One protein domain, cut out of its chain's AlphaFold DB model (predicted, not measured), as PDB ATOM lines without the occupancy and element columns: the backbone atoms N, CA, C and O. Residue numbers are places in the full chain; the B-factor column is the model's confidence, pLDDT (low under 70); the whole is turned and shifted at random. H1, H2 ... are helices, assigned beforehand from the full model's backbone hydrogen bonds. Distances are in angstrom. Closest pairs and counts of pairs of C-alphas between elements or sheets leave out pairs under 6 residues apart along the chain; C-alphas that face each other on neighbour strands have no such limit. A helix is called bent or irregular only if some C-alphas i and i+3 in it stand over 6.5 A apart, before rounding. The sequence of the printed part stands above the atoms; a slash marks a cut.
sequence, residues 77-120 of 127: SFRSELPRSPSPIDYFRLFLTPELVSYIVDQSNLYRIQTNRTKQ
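What this domain is: This is residues 77 to 120 of the 127 residues of the protein "Hypothetical protein" of Adineta ricciae (UniProt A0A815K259). One long straight helix, H2, makes most of the length, and its residues 102 to 120, with the last residue just past H2, stick out as a bare arm. At its other end the short helix H1 meets it at a corner, and before H1 the unnamed stretch from residue 77 to 87 makes a loose loop. The printed part has 44 residues, with two named helices in the order H1, H2 and no named strand; the class is all helix. The whole is extended, with a radius of gyration of the C-alphas of 16.4 A, and spans 53 by 18 by 10 A.

Where its parts are: The printed part begins at Ser 77, with its C-alpha at (-19.833, -20.444, -17.911). H1 takes residues 88 to 95, from C-alpha 88 at (-24.373, -33.634, -30.144), and measures 12.0 A from first to last C-alpha. H2 takes residues 98 to 119 and measures 31.7 A, ending with C-alpha 119 at (-36.433, -5.161, -57.651).

How they stand to each other: H1 and H2 meet only through their link, a tight one of 2 residues, Leu 96 and Thr 97. Residues 83 to 89, of which 88 and 89 belong to H1, stand free. Residues 102 to 120, of which 102 to 119 belong to H2, stand free as well. In H2 every O i to N i+4 pair is within hydrogen-bond range; in H1 2 of 4 are, and 5 of 5 O i to N i+3 pairs are within range. Neither helix is bent.

The domain as a whole: The two C-alphas farthest apart are those of Arg 84 and Gln 120, at 52.6 A. The printed part has no cut. The mean pLDDT of the printed part is 83.6, and the model's confidence is under 70 at residues 77 to 80 and 116 to 120.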
ATOM      1  N   SER A  77     -18.401 -20.719 -17.753       69.00
ATOM      2  CA  SER A  77     -19.833 -20.444 -17.911       69.00
ATOM      3  C   SER A  77     -20.547 -21.470 -18.798       69.00
ATOM      4  O   SER A  77     -21.612 -21.958 -18.433       69.00
ATOM      5  N   PHE A  78     -19.931 -21.873 -19.911       68.38
ATOM      6  CA  PHE A  78     -20.518 -22.852 -20.830       68.38
ATOM      7  C   PHE A  78     -20.409 -24.284 -20.313       68.38
ATOM      8  O   PHE A  78     -21.304 -25.097 -20.533       68.38
ATOM      9  N   ARG A  79     -19.343 -24.608 -19.567       66.25
ATOM     10  CA  ARG A  79     -19.198 -25.936 -18.943       66.25
ATOM     11  C   ARG A  79     -20.320 -26.244 -17.948       66.25
ATOM     12  O   ARG A  79     -20.673 -27.408 -17.803       66.25
ATOM     13  N   SER A  80     -20.862 -25.228 -17.273       67.38
ATOM     14  CA  SER A  80     -21.982 -25.391 -16.338       67.38
ATOM     15  C   SER A  80     -23.359 -25.489 -17.000       67.38
ATOM     16  O   SER A  80     -24.292 -25.940 -16.343       67.38
ATOM     17  N   GLU A  81     -23.499 -25.081 -18.263       71.94
ATOM     18  CA  GLU A  81     -24.779 -25.122 -18.992       71.94
ATOM     19  C   GLU A  81     -25.046 -26.464 -19.678       71.94
ATOM     20  O   GLU A  81     -26.192 -26.771 -20.010       71.94
ATOM     21  N   LEU A  82     -24.014 -27.289 -19.873       81.88
ATOM     22  CA  LEU A  82     -24.191 -28.605 -20.476       81.88
ATOM     23  C   LEU A  82     -24.968 -29.542 -19.535       81.88
ATOM     24  O   LEU A  82     -24.613 -29.689 -18.360       81.88
ATOM     25  N   PRO A  83     -25.997 -30.243 -20.043       83.94
ATOM     26  CA  PRO A  83     -26.685 -31.262 -19.271       83.94
ATOM     27  C   PRO A  83     -25.738 -32.428 -18.961       83.94
ATOM     28  O   PRO A  83     -24.764 -32.681 -19.666       83.94
ATOM     29  N   ARG A  84     -26.053 -33.190 -17.907       85.50
ATOM     30  CA  ARG A  84     -25.218 -34.307 -17.424       85.50
ATOM     31  C   ARG A  84     -24.968 -35.393 -18.481       85.50
ATOM     32  O   ARG A  84     -23.962 -36.092 -18.411       85.50
ATOM     33  N   SER A  85     -25.884 -35.533 -19.433       89.50
ATOM     34  CA  SER A  85     -25.765 -36.392 -20.611       89.50
ATOM     35  C   SER A  85     -25.971 -35.535 -21.865       89.50
ATOM     36  O   SER A  85     -27.102 -35.437 -22.346       89.50
ATOM     37  N   PRO A  86     -24.918 -34.860 -22.352       87.75
ATOM     38  CA  PRO A  86     -25.028 -33.968 -23.494       87.75
ATOM     39  C   PRO A  86     -25.182 -34.763 -24.786       87.75
ATOM     40  O   PRO A  86     -24.480 -35.743 -25.043       87.75
ATOM     41  N   SER A  87     -26.113 -34.313 -25.608       92.62
ATOM     42  CA  SER A  87     -26.295 -34.757 -26.980       92.62
ATOM     43  C   SER A  87     -25.412 -33.934 -27.931       92.62
ATOM     44  O   SER A  87     -24.968 -32.841 -27.572       92.62
ATOM     45  N   PRO A  88     -25.163 -34.396 -29.170       91.38
ATOM     46  CA  PRO A  88     -24.373 -33.634 -30.144       91.38
ATOM     47  C   PRO A  88     -24.883 -32.204 -30.381       91.38
ATOM     48  O   PRO A  88     -24.088 -31.286 -30.579       91.38
ATOM     49  N   ILE A  89     -26.203 -31.991 -30.308       89.88
ATOM     50  CA  ILE A  89     -26.804 -30.664 -30.482       89.88
ATOM     51  C   ILE A  89     -26.467 -29.713 -29.324       89.88
ATOM     52  O   ILE A  89     -26.376 -28.506 -29.540       89.88
ATOM     53  N   ASP A  90     -26.219 -30.230 -28.118       87.44
ATOM     54  CA  ASP A  90     -25.869 -29.395 -26.964       87.44
ATOM     55  C   ASP A  90     -24.493 -28.754 -27.153       87.44
ATOM     56  O   ASP A  90     -24.328 -27.569 -26.887       87.44
ATOM     57  N   TYR A  91     -23.534 -29.492 -27.716       86.50
ATOM     58  CA  TYR A  91     -22.223 -28.947 -28.074       86.50
ATOM     59  C   TYR A  91     -22.304 -27.927 -29.206       86.50
ATOM     60  O   TYR A  91     -21.612 -26.912 -29.175       86.50
ATOM     61  N   PHE A  92     -23.165 -28.168 -30.194       86.62
ATOM     62  CA  PHE A  92     -23.378 -27.232 -31.295       86.62
ATOM     63  C   PHE A  92     -23.897 -25.875 -30.797       86.62
ATOM     64  O   PHE A  92     -23.422 -24.825 -31.229       86.62
ATOM     65  N   ARG A  93     -24.818 -25.894 -29.827       87.19
ATOM     66  CA  ARG A  93     -25.395 -24.685 -29.215       87.19
ATOM     67  C   ARG A  93     -24.391 -23.838 -28.431       87.19
ATOM     68  O   ARG A  93     -24.648 -22.656 -28.237       87.19
ATOM     69  N   LEU A  94     -23.247 -24.397 -28.030       84.00
ATOM     70  CA  LEU A  94     -22.171 -23.633 -27.384       84.00
ATOM     71  C   LEU A  94     -21.505 -22.637 -28.336       84.00
ATOM     72  O   LEU A  94     -21.023 -21.597 -27.903       84.00
ATOM     73  N   PHE A  95     -21.460 -22.973 -29.626       84.12
ATOM     74  CA  PHE A  95     -20.859 -22.128 -30.658       84.12
ATOM     75  C   PHE A  95     -21.912 -21.305 -31.399       84.12
ATOM     76  O   PHE A  95     -21.666 -20.156 -31.757       84.12
ATOM     77  N   LEU A  96     -23.096 -21.882 -31.612       87.00
ATOM     78  CA  LEU A  96     -24.240 -21.230 -32.241       87.00
ATOM     79  C   LEU A  96     -25.297 -20.926 -31.188       87.00
ATOM     80  O   LEU A  96     -26.281 -21.653 -31.033       87.00
ATOM     81  N   THR A  97     -25.058 -19.840 -30.454       88.12
ATOM     82  CA  THR A  97     -25.965 -19.410 -29.394       88.12
ATOM     83  C   THR A  97     -27.304 -18.937 -29.976       88.12
ATOM     84  O   THR A  97     -27.361 -18.494 -31.132       88.12
ATOM     85  N   PRO A  98     -28.402 -19.000 -29.203       87.19
ATOM     86  CA  PRO A  98     -29.708 -18.519 -29.650       87.19
ATOM     87  C   PRO A  98     -29.692 -17.057 -30.116       87.19
ATOM     88  O   PRO A  98     -30.350 -16.716 -31.096       87.19
ATOM     89  N   GLU A  99     -28.911 -16.201 -29.454       88.50
ATOM     90  CA  GLU A  99     -28.767 -14.784 -29.796       88.50
ATOM     91  C   GLU A  99     -28.089 -14.609 -31.156       88.50
ATOM     92  O   GLU A  99     -28.558 -13.823 -31.980       88.50
ATOM     93  N   LEU A 100     -27.021 -15.371 -31.417       90.06
ATOM     94  CA  LEU A 100     -26.329 -15.347 -32.705       90.06
ATOM     95  C   LEU A 100     -27.250 -15.831 -33.829       90.06
ATOM     96  O   LEU A 100     -27.326 -15.202 -34.883       90.06
ATOM     97  N   VAL A 101     -27.984 -16.920 -33.595       92.31
ATOM     98  CA  VAL A 101     -28.954 -17.446 -34.564       92.31
ATOM     99  C   VAL A 101     -30.062 -16.423 -34.833       92.31
ATOM    100  O   VAL A 101     -30.398 -16.191 -35.994       92.31
ATOM    101  N   SER A 102     -30.588 -15.760 -33.797       94.94
ATOM    102  CA  SER A 102     -31.584 -14.691 -33.955       94.94
ATOM    103  C   SER A 102     -31.039 -13.535 -34.789       94.94
ATOM    104  O   SER A 102     -31.692 -13.096 -35.732       94.94
ATOM    105  N   TYR A 103     -29.817 -13.087 -34.497       95.56
ATOM    106  CA  TYR A 103     -29.170 -12.021 -35.255       95.56
ATOM    107  C   TYR A 103     -29.024 -12.377 -36.741       95.56
ATOM    108  O   TYR A 103     -29.329 -11.555 -37.605       95.56
ATOM    109  N   ILE A 104     -28.619 -13.613 -37.056       95.62
ATOM    110  CA  ILE A 104     -28.518 -14.096 -38.442       95.62
ATOM    111  C   ILE A 104     -29.881 -14.026 -39.139       95.62
ATOM    112  O   ILE A 104     -29.962 -13.560 -40.279       95.62
ATOM    113  N   VAL A 105     -30.953 -14.461 -38.472       96.50
ATOM    114  CA  VAL A 105     -32.318 -14.411 -39.020       96.50
ATOM    115  C   VAL A 105     -32.741 -12.970 -39.301       96.50
ATOM    116  O   VAL A 105     -33.238 -12.681 -40.392       96.50
ATOM    117  N   ASP A 106     -32.505 -12.057 -38.362       96.88
ATOM    118  CA  ASP A 106     -32.872 -10.648 -38.502       96.88
ATOM    119  C   ASP A 106     -32.134  -9.983 -39.669       96.88
ATOM    120  O   ASP A 106     -32.765  -9.353 -40.522       96.88
ATOM    121  N   GLN A 107     -30.816 -10.181 -39.769       95.69
ATOM    122  CA  GLN A 107     -30.018  -9.638 -40.874       95.69
ATOM    123  C   GLN A 107     -30.407 -10.247 -42.225       95.69
ATOM    124  O   GLN A 107     -30.521  -9.530 -43.220       95.69
ATOM    125  N   SER A 108     -30.687 -11.551 -42.264       93.94
ATOM    126  CA  SER A 108     -31.140 -12.228 -43.486       93.94
ATOM    127  C   SER A 108     -32.484 -11.674 -43.967       93.94
ATOM    128  O   SER A 108     -32.681 -11.416 -45.158       93.94
ATOM    129  N   ASN A 109     -33.413 -11.438 -43.038       92.88
ATOM    130  CA  ASN A 109     -34.706 -10.833 -43.342       92.88
ATOM    131  C   ASN A 109     -34.560  -9.385 -43.819       92.88
ATOM    132  O   ASN A 109     -35.216  -9.001 -44.791       92.88
ATOM    133  N   LEU A 110     -33.695  -8.599 -43.175       93.19
ATOM    134  CA  LEU A 110     -33.404  -7.225 -43.576       93.19
ATOM    135  C   LEU A 110     -32.858  -7.170 -45.009       93.19
ATOM    136  O   LEU A 110     -33.384  -6.422 -45.836       93.19
ATOM    137  N   TYR A 111     -31.874  -8.016 -45.323       92.56
ATOM    138  CA  TYR A 111     -31.299  -8.121 -46.664       92.56
ATOM    139  C   TYR A 111     -32.356  -8.489 -47.713       92.56
ATOM    140  O   TYR A 111     -32.438  -7.866 -48.774       92.56
ATOM    141  N   ARG A 112     -33.237  -9.450 -47.405       88.12
ATOM    142  CA  ARG A 112     -34.350  -9.832 -48.288       88.12
ATOM    143  C   ARG A 112     -35.297  -8.663 -48.572       88.12
ATOM    144  O   ARG A 112     -35.756  -8.498 -49.698       88.12
ATOM    145  N   ILE A 113     -35.618  -7.850 -47.567       87.69
ATOM    146  CA  ILE A 113     -36.499  -6.683 -47.740       87.69
ATOM    147  C   ILE A 113     -35.829  -5.633 -48.631       87.69
ATOM    148  O   ILE A 113     -36.475  -5.090 -49.526       87.69
ATOM    149  N   GLN A 114     -34.544  -5.361 -48.405       83.69
ATOM    150  CA  GLN A 114     -33.785  -4.381 -49.183       83.69
ATOM    151  C   GLN A 114     -33.652  -4.803 -50.652       83.69
ATOM    152  O   GLN A 114     -33.927  -4.003 -51.541       83.69
ATOM    153  N   THR A 115     -33.327  -6.071 -50.906       76.69
ATOM    154  CA  THR A 115     -33.200  -6.620 -52.268       76.69
ATOM    155  C   THR A 115     -34.530  -6.740 -53.009       76.69
ATOM    156  O   THR A 115     -34.576  -6.568 -54.223       76.69
ATOM    157  N   ASN A 116     -35.637  -7.008 -52.313       68.44
ATOM    158  CA  ASN A 116     -36.955  -7.019 -52.950       68.44
ATOM    159  C   ASN A 116     -37.470  -5.604 -53.248       68.44
ATOM    160  O   ASN A 116     -38.145  -5.416 -54.256       68.44
ATOM    161  N   ARG A 117     -37.128  -4.604 -52.424       59.75
ATOM    162  CA  ARG A 117     -37.446  -3.197 -52.716       59.75
ATOM    163  C   ARG A 117     -36.714  -2.681 -53.950       59.75
ATOM    164  O   ARG A 117     -37.333  -2.002 -54.754       59.75
ATOM    165  N   THR A 118     -35.441  -3.023 -54.135       57.50
ATOM    166  CA  THR A 118     -34.685  -2.607 -55.332       57.50
ATOM    167  C   THR A 118     -35.133  -3.315 -56.611       57.50
ATOM    168  O   THR A 118     -34.917  -2.789 -57.695       57.50
ATOM    169  N   LYS A 119     -35.799  -4.473 -56.509       57.88
ATOM    170  CA  LYS A 119     -36.433  -5.161 -57.651       57.88
ATOM    171  C   LYS A 119     -37.837  -4.647 -57.983       57.88
ATOM    172  O   LYS A 119     -38.352  -4.956 -59.052       57.88
ATOM    173  N   GLN A 120     -38.457  -3.884 -57.087       55.66
ATOM    174  CA  GLN A 120     -39.713  -3.185 -57.339       55.66
ATOM    175  C   GLN A 120     -39.412  -1.720 -57.663       55.66
ATOM    176  O   GLN A 120     -39.687  -0.828 -56.863       55.66
TER     177      GLN A 120